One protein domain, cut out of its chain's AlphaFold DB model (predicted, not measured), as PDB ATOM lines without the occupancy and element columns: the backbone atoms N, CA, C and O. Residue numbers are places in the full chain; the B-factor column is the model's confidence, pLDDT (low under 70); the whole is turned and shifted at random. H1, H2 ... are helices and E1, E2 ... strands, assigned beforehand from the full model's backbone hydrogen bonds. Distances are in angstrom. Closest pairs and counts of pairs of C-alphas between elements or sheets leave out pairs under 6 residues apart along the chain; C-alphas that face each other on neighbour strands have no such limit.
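Overview. This is residues 26 to 48 and 60 to 147 of the 180 residues of the protein "Cytochrome_P460 domain-containing protein" of Nitrospira sp. CG24D (UniProt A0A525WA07). A twisted, curled wall of five strands has one long helix, H1, laid across one face: two layers, a helix on one face of a sheet. The turns from E3 to E4 and from E4 to E5 lie at opposite ends of the long axis. The printed part has 111 residues, with one named helix followed by five named strands, class mixed; the antiparallel sheet, in order E1 E2 E3 E4 E5, is a meander, each strand the antiparallel neighbour of the one before. It is only just compact, close to loose, with a radius of gyration of the C-alphas of 15.5 A, and elongated, spanning 56 by 32 by 20 A.

Arrangement. Start at edge strand E1, residues 65 to 72, in a hairpin with E2, residues 75 to 83; N 68 and O 79, 2.9 A apart, are within hydrogen-bond range. E2 forms a hairpin with E3, residues 101 to 108, with N 80 and O 105 within hydrogen-bond range at 2.9 A. E3 forms one with E4, residues 115 to 129, where N 104 and O 120 are within hydrogen-bond range at 2.8 A. E4 forms the last with edge strand E5, residues 137 to 146, with N 121 and O 144 within hydrogen-bond range at 2.8 A. H1, residues 26 to 43, is on the sheet at a height of 7.9 A and runs across the strands, at 85 degrees to E4 on the local plane. It is over E4, and only just over E3 and E5, with 3 C-alphas falling on each. The closest C-alphas of H1 and E1 are Ser 28 and Val 66, 6.8 A; those of H1 and E5 are Leu 41 and Trp 141, 7.9 A. In H1 every O i to N i+4 pair is within hydrogen-bond range.

Along the chain. Find C-alpha 26 at (285.827, 370.093, 235.717); from there H1 runs 26.1 A to C-alpha 43. E4, the longest strand, runs 41.5 A from C-alpha 115 at (273.547, 394.317, 226.154). E1, E2 and E3 measure 20.9, 25.6 and 23.5 A, and E5 runs 29.1 A to C-alpha 146 at (273.326, 385.070, 215.764).

Size, cuts and confidence. The C-alphas of Ala 111 and Ser 132 are the two farthest apart, 56.1 A. Residues 49 to 59 are not printed; C-alphas 48 and 60 are 26.6 A apart across the cut. The link from E2 to E3, residues 84 to 100, is long. Look for pLDDT under 70 at residues 44 to 48 and 130 to 136.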
ATOM      1  N   ASP A  26     286.352 371.065 236.690       81.25
ATOM      2  CA  ASP A  26     285.827 370.093 235.717       81.25
ATOM      3  C   ASP A  26     285.078 370.787 234.557       81.25
ATOM      4  O   ASP A  26     285.296 370.514 233.376       81.25
ATOM      5  N   ARG A  27     284.227 371.774 234.871       86.50
ATOM      6  CA  ARG A  27     283.471 372.531 233.854       86.50
ATOM      7  C   ARG A  27     284.363 373.415 232.996       86.50
ATOM      8  O   ARG A  27     284.106 373.568 231.805       86.50
ATOM      9  N   SER A  28     285.391 374.005 233.599       89.06
ATOM     10  CA  SER A  28     286.324 374.885 232.894       89.06
ATOM     11  C   SER A  28     287.121 374.097 231.851       89.06
ATOM     12  O   SER A  28     287.315 374.578 230.734       89.06
ATOM     13  N   ILE A  29     287.499 372.854 232.171       89.62
ATOM     14  CA  ILE A  29     288.159 371.937 231.235       89.62
ATOM     15  C   ILE A  29     287.224 371.582 230.075       89.62
ATOM     16  O   ILE A  29     287.618 371.693 228.913       89.62
ATOM     17  N   VAL A  30     285.963 371.233 230.353       91.38
ATOM     18  CA  VAL A  30     284.973 370.950 229.299       91.38
ATOM     19  C   VAL A  30     284.776 372.154 228.372       91.38
ATOM     20  O   VAL A  30     284.790 371.998 227.149       91.38
ATOM     21  N   VAL A  31     284.656 373.364 228.928       92.38
ATOM     22  CA  VAL A  31     284.565 374.604 228.142       92.38
ATOM     23  C   VAL A  31     285.815 374.808 227.286       92.38
ATOM     24  O   VAL A  31     285.687 375.083 226.094       92.38
ATOM     25  N   ALA A  32     287.017 374.618 227.836       91.81
ATOM     26  CA  ALA A  32     288.265 374.741 227.082       91.81
ATOM     27  C   ALA A  32     288.334 373.744 225.913       91.81
ATOM     28  O   ALA A  32     288.707 374.114 224.797       91.81
ATOM     29  N   ARG A  33     287.907 372.495 226.133       93.25
ATOM     30  CA  ARG A  33     287.832 371.463 225.088       93.25
ATOM     31  C   ARG A  33     286.837 371.843 223.989       93.25
ATOM     32  O   ARG A  33     287.165 371.735 222.809       93.25
ATOM     33  N   LEU A  34     285.656 372.344 224.351       91.69
ATOM     34  CA  LEU A  34     284.652 372.813 223.386       91.69
ATOM     35  C   LEU A  34     285.120 374.055 222.619       91.69
ATOM     36  O   LEU A  34     284.860 374.158 221.423       91.69
ATOM     37  N   LEU A  35     285.860 374.966 223.252       92.62
ATOM     38  CA  LEU A  35     286.479 376.106 222.570       92.62
ATOM     39  C   LEU A  35     287.581 375.674 221.600       92.62
ATOM     40  O   LEU A  35     287.691 376.253 220.520       92.62
ATOM     41  N   ALA A  36     288.363 374.644 221.932       91.12
ATOM     42  CA  ALA A  36     289.353 374.086 221.015       91.12
ATOM     43  C   ALA A  36     288.687 373.500 219.755       91.12
ATOM     44  O   ALA A  36     289.158 373.750 218.646       91.12
ATOM     45  N   VAL A  37     287.558 372.795 219.909       86.50
ATOM     46  CA  VAL A  37     286.725 372.338 218.778       86.50
ATOM     47  C   VAL A  37     286.174 373.540 218.000       86.50
ATOM     48  O   VAL A  37     286.388 373.628 216.792       86.50
ATOM     49  N   ALA A  38     285.582 374.503 218.718       87.50
ATOM     50  CA  ALA A  38     285.345 375.900 218.336       87.50
ATOM     51  C   ALA A  38     286.296 376.416 217.254       87.50
ATOM     52  O   ALA A  38     285.971 376.642 216.083       87.50
ATOM     53  N   PHE A  39     287.528 376.578 217.709       87.31
ATOM     54  CA  PHE A  39     288.620 377.165 216.973       87.31
ATOM     55  C   PHE A  39     289.003 376.339 215.741       87.31
ATOM     56  O   PHE A  39     289.153 376.899 214.651       87.31
ATOM     57  N   GLN A  40     289.089 375.011 215.877       84.81
ATOM     58  CA  GLN A  40     289.387 374.110 214.760       84.81
ATOM     59  C   GLN A  40     288.356 374.245 213.631       84.81
ATOM     60  O   GLN A  40     288.735 374.388 212.469       84.81
ATOM     61  N   LEU A  41     287.060 374.296 213.959       78.81
ATOM     62  CA  LEU A  41     285.998 374.439 212.956       78.81
ATOM     63  C   LEU A  41     286.078 375.766 212.200       78.81
ATOM     64  O   LEU A  41     285.816 375.791 210.996       78.81
ATOM     65  N   THR A  42     286.445 376.851 212.889       74.31
ATOM     66  CA  THR A  42     286.603 378.176 212.265       74.31
ATOM     67  C   THR A  42     287.857 378.277 211.398       74.31
ATOM     68  O   THR A  42     287.825 378.923 210.354       74.31
ATOM     69  N   SER A  43     288.941 377.600 211.787       75.31
ATOM     70  CA  SER A  43     290.225 377.635 211.078       75.31
ATOM     71  C   SER A  43     290.232 376.758 209.826       75.31
ATOM     72  O   SER A  43     290.872 377.098 208.836       75.31
ATOM     73  N   CYS A  44     289.503 375.639 209.840       64.31
ATOM     74  CA  CYS A  44     289.479 374.699 208.719       64.31
ATOM     75  C   CYS A  44     288.551 375.106 207.566       64.31
ATOM     76  O   CYS A  44     288.530 374.397 206.566       64.31
ATOM     77  N   GLY A  45     287.818 376.224 207.676       56.75
ATOM     78  CA  GLY A  45     286.899 376.698 206.639       56.75
ATOM     79  C   GLY A  45     285.787 375.684 206.366       56.75
ATOM     80  O   GLY A  45     285.943 374.771 205.562       56.75
ATOM     81  N   GLN A  46     284.641 375.824 207.034       55.09
ATOM     82  CA  GLN A  46     283.516 374.917 206.797       55.09
ATOM     83  C   GLN A  46     283.107 374.946 205.313       55.09
ATOM     84  O   GLN A  46     282.902 376.036 204.766       55.09
ATOM     85  N   PRO A  47     282.957 373.787 204.643       49.09
ATOM     86  CA  PRO A  47     282.403 373.748 203.302       49.09
ATOM     87  C   PRO A  47     280.953 374.240 203.365       49.09
ATOM     88  O   PRO A  47     280.044 373.541 203.817       49.09
ATOM     89  N   TYR A  48     280.748 375.481 202.927       43.41
ATOM     90  CA  TYR A  48     279.440 376.086 202.712       43.41
ATOM     91  C   TYR A  48     278.663 375.225 201.710       43.41
ATOM     92  O   TYR A  48     278.880 375.305 200.505       43.41
ATOM     93  N   TYR A  60     268.700 376.728 227.305       93.56
ATOM     94  CA  TYR A  60     270.130 376.517 227.601       93.56
ATOM     95  C   TYR A  60     270.667 377.391 228.742       93.56
ATOM     96  O   TYR A  60     271.655 377.041 229.374       93.56
ATOM     97  N   ARG A  61     270.009 378.511 229.059       95.06
ATOM     98  CA  ARG A  61     270.400 379.380 230.179       95.06
ATOM     99  C   ARG A  61     270.270 378.721 231.558       95.06
ATOM    100  O   ARG A  61     270.776 379.273 232.525       95.06
ATOM    101  N   THR A  62     269.606 377.567 231.666       94.75
ATOM    102  CA  THR A  62     269.554 376.768 232.905       94.75
ATOM    103  C   THR A  62     270.619 375.671 232.951       94.75
ATOM    104  O   THR A  62     270.624 374.864 233.879       94.75
ATOM    105  N   TRP A  63     271.465 375.565 231.927       94.75
ATOM    106  CA  TRP A  63     272.539 374.579 231.872       94.75
ATOM    107  C   TRP A  63     273.737 375.000 232.733       94.75
ATOM    108  O   TRP A  63     273.849 376.173 233.097       94.75
ATOM    109  N   PRO A  64     274.654 374.064 233.049       94.12
ATOM    110  CA  PRO A  64     275.954 374.405 233.606       94.12
ATOM    111  C   PRO A  64     276.630 375.524 232.812       94.12
ATOM    112  O   PRO A  64     276.727 375.459 231.585       94.12
ATOM    113  N   MET A  65     277.079 376.549 233.536       94.50
ATOM    114  CA  MET A  65     277.621 377.769 232.958       94.50
ATOM    115  C   MET A  65     278.956 378.138 233.604       94.50
ATOM    116  O   MET A  65     279.128 377.982 234.816       94.50
ATOM    117  N   VAL A  66     279.884 378.600 232.769       94.75
ATOM    118  CA  VAL A  66     281.119 379.286 233.162       94.75
ATOM    119  C   VAL A  66     281.028 380.713 232.638       94.75
ATOM    120  O   VAL A  66     280.648 380.930 231.488       94.75
ATOM    121  N   GLU A  67     281.365 381.686 233.474       95.06
ATOM    122  CA  GLU A  67     281.355 383.104 233.122       95.06
ATOM    123  C   GLU A  67     282.775 383.658 233.186       95.06
ATOM    124  O   GLU A  67     283.547 383.307 234.076       95.06
ATOM    125  N   SER A  68     283.113 384.530 232.241       93.75
ATOM    126  CA  SER A  68     284.354 385.295 232.258       93.75
ATOM    127  C   SER A  68     284.077 386.726 231.833       93.75
ATOM    128  O   SER A  68     283.370 386.967 230.856       93.75
ATOM    129  N   GLU A  69     284.692 387.675 232.523       94.81
ATOM    130  CA  GLU A  69     284.757 389.063 232.077       94.81
ATOM    131  C   GLU A  69     286.064 389.271 231.312       94.81
ATOM    132  O   GLU A  69     287.116 388.763 231.706       94.81
ATOM    133  N   ILE A  70     285.986 389.951 230.172       92.44
ATOM    134  CA  ILE A  70     287.118 390.241 229.294       92.44
ATOM    135  C   ILE A  70     287.062 391.703 228.862       92.44
ATOM    136  O   ILE A  70     285.986 392.279 228.697       92.44
ATOM    137  N   GLU A  71     288.223 392.299 228.628       92.06
ATOM    138  CA  GLU A  71     288.314 393.590 227.957       92.06
ATOM    139  C   GLU A  71     288.576 393.356 226.468       92.06
ATOM    140  O   GLU A  71     289.550 392.707 226.085       92.06
ATOM    141  N   ALA A  72     287.693 393.870 225.614       87.31
ATOM    142  CA  ALA A  72     287.813 393.749 224.169       87.31
ATOM    143  C   ALA A  72     287.496 395.089 223.506       87.31
ATOM    144  O   ALA A  72     286.426 395.654 223.714       87.31
ATOM    145  N   GLN A  73     288.416 395.592 222.676       85.44
ATOM    146  CA  GLN A  73     288.248 396.859 221.945       85.44
ATOM    147  C   GLN A  73     287.911 398.054 222.866       85.44
ATOM    148  O   GLN A  73     287.049 398.868 222.533       85.44
ATOM    149  N   ASN A  74     288.577 398.148 224.024       85.88
ATOM    150  CA  ASN A  74     288.337 399.157 225.070       85.88
ATOM    151  C   ASN A  74     286.906 399.148 225.636       85.88
ATOM    152  O   ASN A  74     286.417 400.172 226.115       85.88
ATOM    153  N   ARG A  75     286.212 398.012 225.544       87.69
ATOM    154  CA  ARG A  75     284.906 397.784 226.159       87.69
ATOM    155  C   ARG A  75     285.001 396.618 227.113       87.69
ATOM    156  O   ARG A  75     285.687 395.631 226.826       87.69
ATOM    157  N   GLN A  76     284.279 396.718 228.217       93.81
ATOM    158  CA  GLN A  76     284.135 395.580 229.100       93.81
ATOM    159  C   GLN A  76     283.054 394.656 228.540       93.81
ATOM    160  O   GLN A  76     281.953 395.079 228.175       93.81
ATOM    161  N   GLN A  77     283.390 393.375 228.437       94.75
ATOM    162  CA  GLN A  77     282.493 392.344 227.949       94.75
ATOM    163  C   GLN A  77     282.399 391.207 228.950       94.75
ATOM    164  O   GLN A  77     283.369 390.846 229.612       94.75
ATOM    165  N   ARG A  78     281.227 390.591 229.003       95.38
ATOM    166  CA  ARG A  78     280.990 389.362 229.745       95.38
ATOM    167  C   ARG A  78     280.681 388.246 228.770       95.38
ATOM    168  O   ARG A  78     279.787 388.365 227.932       95.38
ATOM    169  N   VAL A  79     281.414 387.152 228.888       95.88
ATOM    170  CA  VAL A  79     281.233 385.952 228.080       95.88
ATOM    171  C   VAL A  79     280.698 384.844 228.971       95.88
ATOM    172  O   VAL A  79     281.297 384.512 229.993       95.88
ATOM    173  N   ARG A  80     279.557 384.275 228.586       96.94
ATOM    174  CA  ARG A  80     278.926 383.146 229.275       96.94
ATOM    175  C   ARG A  80     278.981 381.918 228.386       96.94
ATOM    176  O   ARG A  80     278.461 381.937 227.271       96.94
ATOM    177  N   PHE A  81     279.584 380.859 228.901       96.38
ATOM    178  CA  PHE A  81     279.737 379.569 228.248       96.38
ATOM    179  C   PHE A  81     278.757 378.585 228.877       96.38
ATOM    180  O   PHE A  81     278.922 378.213 230.035       96.38
ATOM    181  N   TYR A  82     277.744 378.159 228.129       96.19
ATOM    182  CA  TYR A  82     276.761 377.172 228.567       96.19
ATOM    183  C   TYR A  82     277.048 375.834 227.898       96.19
ATOM    184  O   TYR A  82     277.162 375.744 226.673       96.19
ATOM    185  N   VAL A  83     277.122 374.786 228.706       92.75
ATOM    186  CA  VAL A  83     277.431 373.426 228.259       92.75
ATOM    187  C   VAL A  83     276.237 372.541 228.559       92.75
ATOM    188  O   VAL A  83     275.739 372.567 229.683       92.75
ATOM    189  N   CYS A  84     275.766 371.748 227.592       92.31
ATOM    190  CA  CYS A  84     274.666 370.827 227.872       92.31
ATOM    191  C   CYS A  84     275.016 369.900 229.062       92.31
ATOM    192  O   CYS A  84     276.170 369.482 229.196       92.31
ATOM    193  N   PRO A  85     274.055 369.571 229.949       90.75
ATOM    194  CA  PRO A  85     274.351 368.838 231.183       90.75
ATOM    195  C   PRO A  85     275.087 367.512 230.967       90.75
ATOM    196  O   PRO A  85     275.955 367.166 231.758       90.75
ATOM    197  N   GLU A  86     274.775 366.804 229.880       87.62
ATOM    198  CA  GLU A  86     275.435 365.550 229.513       87.62
ATOM    199  C   GLU A  86     276.939 365.755 229.278       87.62
ATOM    200  O   GLU A  86     277.761 365.072 229.888       87.62
ATOM    201  N   ALA A  87     277.313 366.769 228.492       88.06
ATOM    202  CA  ALA A  87     278.713 367.070 228.215       88.06
ATOM    203  C   ALA A  87     279.469 367.609 229.438       88.06
ATOM    204  O   ALA A  87     280.670 367.381 229.562       88.06
ATOM    205  N   ALA A  88     278.777 368.273 230.367       87.50
ATOM    206  CA  ALA A  88     279.379 368.800 231.593       87.50
ATOM    207  C   ALA A  88     279.813 367.713 232.594       87.50
ATOM    208  O   ALA A  88     280.494 368.029 233.565       87.50
ATOM    209  N   THR A  89     279.403 366.457 232.384       86.19
ATOM    210  CA  THR A  89     279.759 365.310 233.242       86.19
ATOM    211  C   THR A  89     280.796 364.377 232.618       86.19
ATOM    212  O   THR A  89     281.169 363.378 233.231       86.19
ATOM    213  N   LEU A  90     281.255 364.680 231.400       85.75
ATOM    214  CA  LEU A  90     282.237 363.860 230.701       85.75
ATOM    215  C   LEU A  90     283.616 363.995 231.333       85.75
ATOM    216  O   LEU A  90     284.055 365.094 231.665       85.75
ATOM    217  N   GLY A  91     284.324 362.870 231.404       83.94
ATOM    218  CA  GLY A  91     285.745 362.885 231.722       83.94
ATOM    219  C   GLY A  91     286.570 363.557 230.620       83.94
ATOM    220  O   GLY A  91     286.185 363.575 229.443       83.94
ATOM    221  N   ASP A  92     287.742 364.058 230.999       83.31
ATOM    222  CA  ASP A  92     288.649 364.813 230.124       83.31
ATOM    223  C   ASP A  92     289.069 364.043 228.863       83.31
ATOM    224  O   ASP A  92     289.209 364.632 227.791       83.31
ATOM    225  N   ASP A  93     289.175 362.717 228.956       82.31
ATOM    226  CA  ASP A  93     289.609 361.851 227.853       82.31
ATOM    227  C   ASP A  93     288.450 361.293 227.009       82.31
ATOM    228  O   ASP A  93     288.670 360.603 226.010       82.31
ATOM    229  N   GLN A  94     287.196 361.559 227.386       85.44
ATOM    230  CA  GLN A  94     286.037 361.005 226.684       85.44
ATOM    231  C   GLN A  94     285.608 361.900 225.518       85.44
ATOM    232  O   GLN A  94     285.444 363.105 225.718       85.44
ATOM    233  N   PRO A  95     285.383 361.360 224.305       86.44
ATOM    234  CA  PRO A  95     284.856 362.155 223.202       86.44
ATOM    235  C   PRO A  95     283.454 362.669 223.538       86.44
ATOM    236  O   PRO A  95     282.681 361.994 224.222       86.44
ATOM    237  N   PHE A  96     283.109 363.844 223.014       89.62
ATOM    238  CA  PHE A  96     281.754 364.366 223.142       89.62
ATOM    239  C   PHE A  96     280.746 363.423 222.445       89.62
ATOM    240  O   PHE A  96     281.046 362.844 221.395       89.62
ATOM    241  N   PRO A  97     279.571 363.168 223.048       88.88
ATOM    242  CA  PRO A  97     278.507 362.416 222.406       88.88
ATOM    243  C   PRO A  97     277.807 363.270 221.344       88.88
ATOM    244  O   PRO A  97     277.769 364.502 221.418       88.88
ATOM    245  N   ALA A  98     277.179 362.597 220.376       88.50
ATOM    246  CA  ALA A  98     276.320 363.278 219.417       88.50
ATOM    247  C   ALA A  98     275.104 363.831 220.172       88.50
ATOM    248  O   ALA A  98     274.559 363.154 221.039       88.50
ATOM    249  N   GLY A  99     274.701 365.057 219.855       87.31
ATOM    250  CA  GLY A  99     273.744 365.832 220.643       87.31
ATOM    251  C   GLY A  99     274.398 366.768 221.661       87.31
ATOM    252  O   GLY A  99     273.687 367.566 222.270       87.31
ATOM    253  N   THR A 100     275.729 366.743 221.818       91.69
ATOM    254  CA  THR A 100     276.438 367.770 222.596       91.69
ATOM    255  C   THR A 100     276.149 369.144 222.015       91.69
ATOM    256  O   THR A 100     276.305 369.344 220.813       91.69
ATOM    257  N   VAL A 101     275.753 370.091 222.871       92.38
ATOM    258  CA  VAL A 101     275.507 371.484 222.490       92.38
ATOM    259  C   VAL A 101     276.286 372.414 223.406       92.38
ATOM    260  O   VAL A 101     276.266 372.280 224.632       92.38
ATOM    261  N   PHE A 102     276.932 373.386 222.779       94.31
ATOM    262  CA  PHE A 102     277.691 374.448 223.406       94.31
ATOM    263  C   PHE A 102     277.143 375.799 222.961       94.31
ATOM    264  O   PHE A 102     276.944 376.030 221.765       94.31
ATOM    265  N   VAL A 103     276.885 376.686 223.921       94.62
ATOM    266  CA  VAL A 103     276.389 378.038 223.655       94.62
ATOM    267  C   VAL A 103     277.324 379.052 224.284       94.62
ATOM    268  O   VAL A 103     277.677 378.930 225.453       94.62
ATOM    269  N   VAL A 104     277.688 380.076 223.523       95.44
ATOM    270  CA  VAL A 104     278.479 381.205 224.006       95.44
ATOM    271  C   VAL A 104     277.669 382.472 223.812       95.44
ATOM    272  O   VAL A 104     277.334 382.828 222.685       95.44
ATOM    273  N   GLU A 105     277.344 383.156 224.900       95.62
ATOM    274  CA  GLU A 105     276.774 384.498 224.843       95.62
ATOM    275  C   GLU A 105     277.859 385.526 225.146       95.62
ATOM    276  O   GLU A 105     278.588 385.392 226.127       95.62
ATOM    277  N   THR A 106     277.927 386.580 224.339       94.94
ATOM    278  CA  THR A 106     278.795 387.734 224.587       94.94
ATOM    279  C   THR A 106     277.925 388.939 224.883       94.94
ATOM    280  O   THR A 106     277.047 389.275 224.090       94.94
ATOM    281  N   TRP A 107     278.182 389.594 226.005       94.94
ATOM    282  CA  TRP A 107     277.469 390.770 226.482       94.94
ATOM    283  C   TRP A 107     278.441 391.949 226.586       94.94
ATOM    284  O   TRP A 107     279.579 391.756 227.001       94.94
ATOM    285  N   SER A 108     278.011 393.157 226.227       93.12
ATOM    286  CA  SER A 108     278.646 394.401 226.684       93.12
ATOM    287  C   SER A 108     278.137 394.690 228.092       93.12
ATOM    288  O   SER A 108     276.954 394.475 228.360       93.12
ATOM    289  N   ILE A 109     279.033 395.141 228.967       91.81
ATOM    290  CA  ILE A 109     278.735 395.561 230.347       91.81
ATOM    291  C   ILE A 109     279.053 397.055 230.553       91.81
ATOM    292  O   ILE A 109     279.339 397.509 231.660       91.81
ATOM    293  N   ASP A 110     279.012 397.840 229.473       85.38
ATOM    294  CA  ASP A 110     279.379 399.254 229.491       85.38
ATOM    295  C   ASP A 110     278.312 400.117 230.196       85.38
ATOM    296  O   ASP A 110     277.106 399.933 230.031       85.38
ATOM    297  N   ALA A 111     278.766 401.107 230.974       77.62
ATOM    298  CA  ALA A 111     277.922 402.140 231.591       77.62
ATOM    299  C   ALA A 111     276.719 401.614 232.412       77.62
ATOM    300  O   ALA A 111     275.684 402.277 232.505       77.62
ATOM    301  N   GLY A 112     276.850 400.431 233.023       78.19
ATOM    302  CA  GLY A 112     275.797 399.830 233.848       78.19
ATOM    303  C   GLY A 112     274.621 399.254 233.054       78.19
ATOM    304  O   GLY A 112     273.598 398.921 233.650       78.19
ATOM    305  N   GLN A 113     274.749 399.128 231.730       84.62
ATOM    306  CA  GLN A 113     273.788 398.423 230.889       84.62
ATOM    307  C   GLN A 113     274.402 397.125 230.370       84.62
ATOM    308  O   GLN A 113     275.497 397.115 229.815       84.62
ATOM    309  N   GLU A 114     273.668 396.023 230.527       90.19
ATOM    310  CA  GLU A 114     274.039 394.749 229.917       90.19
ATOM    311  C   GLU A 114     273.320 394.589 228.580       90.19
ATOM    312  O   GLU A 114     272.091 394.484 228.530       90.19
ATOM    313  N   GLN A 115     274.085 394.542 227.492       91.81
ATOM    314  CA  GLN A 115     273.547 394.317 226.154       91.81
ATOM    315  C   GLN A 115     274.138 393.049 225.555       91.81
ATOM    316  O   GLN A 115     275.347 392.948 225.363       91.81
ATOM    317  N   LEU A 116     273.281 392.094 225.197       92.62
ATOM    318  CA  LEU A 116     273.706 390.922 224.442       92.62
ATOM    319  C   LEU A 116     274.201 391.375 223.060       92.62
ATOM    320  O   LEU A 116     273.464 392.003 222.305       92.62
ATOM    321  N   LEU A 117     275.448 391.056 222.734       92.38
ATOM    322  CA  LEU A 117     276.098 391.412 221.471       92.38
ATOM    323  C   LEU A 117     275.998 390.283 220.449       92.38
ATOM    324  O   LEU A 117     275.805 390.526 219.257       92.38
ATOM    325  N   SER A 118     276.150 389.041 220.904       92.75
ATOM    326  CA  SER A 118     276.119 387.865 220.038       92.75
ATOM    327  C   SER A 118     275.843 386.588 220.812       92.75
ATOM    328  O   SER A 118     276.154 386.482 221.998       92.75
ATOM    329  N   GLN A 119     275.315 385.600 220.097       92.62
ATOM    330  CA  GLN A 119     275.191 384.226 220.555       92.62
ATOM    331  C   GLN A 119     275.838 383.315 219.520       92.62
ATOM    332  O   GLN A 119     275.512 383.373 218.337       92.62
ATOM    333  N   PHE A 120     276.758 382.476 219.963       91.94
ATOM    334  CA  PHE A 120     277.348 381.419 219.162       91.94
ATOM    335  C   PHE A 120     276.826 380.077 219.660       91.94
ATOM    336  O   PHE A 120     276.795 379.818 220.861       91.94
ATOM    337  N   PHE A 121     276.429 379.224 218.728       90.38
ATOM    338  CA  PHE A 121     275.959 377.874 218.977       90.38
ATOM    339  C   PHE A 121     276.874 376.913 218.245       90.38
ATOM    340  O   PHE A 121     277.193 377.134 217.077       90.38
ATOM    341  N   MET A 122     277.240 375.825 218.904       91.44
ATOM    342  CA  MET A 122     277.921 374.701 218.287       91.44
ATOM    343  C   MET A 122     277.296 373.401 218.780       91.44
ATOM    344  O   MET A 122     276.996 373.276 219.966       91.44
ATOM    345  N   GLY A 123     277.105 372.432 217.887       90.69
ATOM    346  CA  GLY A 123     276.600 371.117 218.262       90.69
ATOM    347  C   GLY A 123     277.212 369.976 217.462       90.69
ATOM    348  O   GLY A 123     277.472 370.126 216.268       90.69
ATOM    349  N   GLU A 124     277.445 368.841 218.120       90.19
ATOM    350  CA  GLU A 124     277.851 367.597 217.460       90.19
ATOM    351  C   GLU A 124     276.594 366.890 216.953       90.19
ATOM    352  O   GLU A 124     275.733 366.515 217.746       90.19
ATOM    353  N   TYR A 125     276.460 366.693 215.643       86.00
ATOM    354  CA  TYR A 125     275.274 366.054 215.060       86.00
ATOM    355  C   TYR A 125     275.492 364.581 214.700       86.00
ATOM    356  O   TYR A 125     274.523 363.855 214.486       86.00
ATOM    357  N   ALA A 126     276.743 364.127 214.617       83.94
ATOM    358  CA  ALA A 126     277.072 362.726 214.380       83.94
ATOM    359  C   ALA A 126     278.475 362.392 214.892       83.94
ATOM    360  O   ALA A 126     279.391 363.199 214.767       83.94
ATOM    361  N   GLY A 127     278.657 361.170 215.392       82.06
ATOM    362  CA  GLY A 127     279.983 360.588 215.587       82.06
ATOM    363  C   GLY A 127     280.434 359.869 214.316       82.06
ATOM    364  O   GLY A 127     279.675 359.095 213.736       82.06
ATOM    365  N   VAL A 128     281.668 360.107 213.890       77.25
ATOM    366  CA  VAL A 128     282.307 359.471 212.736       77.25
ATOM    367  C   VAL A 128     283.449 358.601 213.240       77.25
ATOM    368  O   VAL A 128     284.412 359.094 213.824       77.25
ATOM    369  N   THR A 129     283.362 357.298 213.015       77.56
ATOM    370  CA  THR A 129     284.468 356.366 213.262       77.56
ATOM    371  C   THR A 129     285.276 356.208 211.984       77.56
ATOM    372  O   THR A 129     284.717 355.849 210.946       77.56
ATOM    373  N   ALA A 130     286.581 356.478 212.038       68.69
ATOM    374  CA  ALA A 130     287.442 356.252 210.883       68.69
ATOM    375  C   ALA A 130     287.524 354.742 210.572       68.69
ATOM    376  O   ALA A 130     287.719 353.943 211.487       68.69
ATOM    377  N   PRO A 131     287.409 354.324 209.300       64.81
ATOM    378  CA  PRO A 131     287.352 352.906 208.936       64.81
ATOM    379  C   PRO A 131     288.669 352.142 209.170       64.81
ATOM    380  O   PRO A 131     288.667 350.917 209.133       64.81
ATOM    381  N   SER A 132     289.789 352.839 209.403       65.50
ATOM    382  CA  SER A 132     291.135 352.252 209.516       65.50
ATOM    383  C   SER A 132     291.780 352.363 210.901       65.50
ATOM    384  O   SER A 132     292.876 351.840 211.093       65.50
ATOM    385  N   SER A 133     291.136 353.011 211.875       58.62
ATOM    386  CA  SER A 133     291.632 353.062 213.251       58.62
ATOM    387  C   SER A 133     290.530 352.634 214.206       58.62
ATOM    388  O   SER A 133     289.466 353.237 214.291       58.62
ATOM    389  N   THR A 134     290.792 351.580 214.971       57.12
ATOM    390  CA  THR A 134     289.860 350.980 215.936       57.12
ATOM    391  C   THR A 134     289.525 351.893 217.125       57.12
ATOM    392  O   THR A 134     288.908 351.440 218.084       57.12
ATOM    393  N   GLN A 135     289.933 353.167 217.104       58.62
ATOM    394  CA  GLN A 135     289.940 354.009 218.301       58.62
ATOM    395  C   GLN A 135     289.666 355.503 218.081       58.62
ATOM    396  O   GLN A 135     289.297 356.174 219.041       58.62
ATOM    397  N   ALA A 136     289.791 356.052 216.864       62.59
ATOM    398  CA  ALA A 136     289.569 357.485 216.661       62.59
ATOM    399  C   ALA A 136     288.115 357.766 216.243       62.59
ATOM    400  O   ALA A 136     287.726 357.571 215.087       62.59
ATOM    401  N   ARG A 137     287.305 358.231 217.203       76.06
ATOM    402  CA  ARG A 137     286.006 358.856 216.933       76.06
ATOM    403  C   ARG A 137     286.218 360.349 216.703       76.06
ATOM    404  O   ARG A 137     286.736 361.043 217.571       76.06
ATOM    405  N   TYR A 138     285.745 360.839 215.568       76.38
ATOM    406  CA  TYR A 138     285.682 362.258 215.244       76.38
ATOM    407  C   TYR A 138     284.233 362.727 215.337       76.38
ATOM    408  O   TYR A 138     283.334 362.061 214.832       76.38
ATOM    409  N   GLY A 139     283.986 363.859 215.987       82.94
ATOM    410  CA  GLY A 139     282.665 364.483 215.966       82.94
ATOM    411  C   GLY A 139     282.453 365.235 214.654       82.94
ATOM    412  O   GLY A 139     283.352 365.932 214.181       82.94
ATOM    413  N   ALA A 140     281.270 365.107 214.065       85.62
ATOM    414  CA  ALA A 140     280.792 365.994 213.019       85.62
ATOM    415  C   ALA A 140     280.007 367.132 213.677       85.62
ATOM    416  O   ALA A 140     279.000 366.894 214.350       85.62
ATOM    417  N   TRP A 141     280.485 368.358 213.492       88.00
ATOM    418  CA  TRP A 141     279.991 369.532 214.202       88.00
ATOM    419  C   TRP A 141     279.343 370.534 213.257       88.00
ATOM    420  O   TRP A 141     279.739 370.673 212.102       88.00
ATOM    421  N   ILE A 142     278.367 371.266 213.780       86.75
ATOM    422  CA  ILE A 142     277.775 372.435 213.140       86.75
ATOM    423  C   ILE A 142     277.880 373.629 214.078       86.75
ATOM    424  O   ILE A 142     277.778 373.470 215.293       86.75
ATOM    425  N   SER A 143     278.060 374.822 213.517       86.94
ATOM    426  CA  SER A 143     278.067 376.065 214.281       86.94
ATOM    427  C   SER A 143     277.251 377.165 213.613       86.94
ATOM    428  O   SER A 143     277.174 377.228 212.387       86.94
ATOM    429  N   MET A 144     276.697 378.068 214.418       86.69
ATOM    430  CA  MET A 144     275.956 379.246 213.967       86.69
ATOM    431  C   MET A 144     276.210 380.413 214.920       86.69
ATOM    432  O   MET A 144     276.215 380.224 216.132       86.69
ATOM    433  N   THR A 145     276.339 381.625 214.383       88.00
ATOM    434  CA  THR A 145     276.379 382.857 215.178       88.00
ATOM    435  C   THR A 145     275.156 383.700 214.856       88.00
ATOM    436  O   THR A 145     274.940 384.047 213.696       88.00
ATOM    437  N   SER A 146     274.375 384.061 215.868       86.75
ATOM    438  CA  SER A 146     273.326 385.070 215.764       86.75
ATOM    439  C   SER A 146     273.758 386.354 216.472       86.75
ATOM    440  O   SER A 146     274.496 386.343 217.461       86.75
ATOM    441  N   ARG A 147     273.291 387.490 215.959       87.56
ATOM    442  CA  ARG A 147     273.288 388.754 216.696       87.56
ATOM    443  C   ARG A 147     271.842 389.054 217.062       87.56
ATOM    444  O   ARG A 147     270.992 388.938 216.177       87.56
TER     445      ARG A 147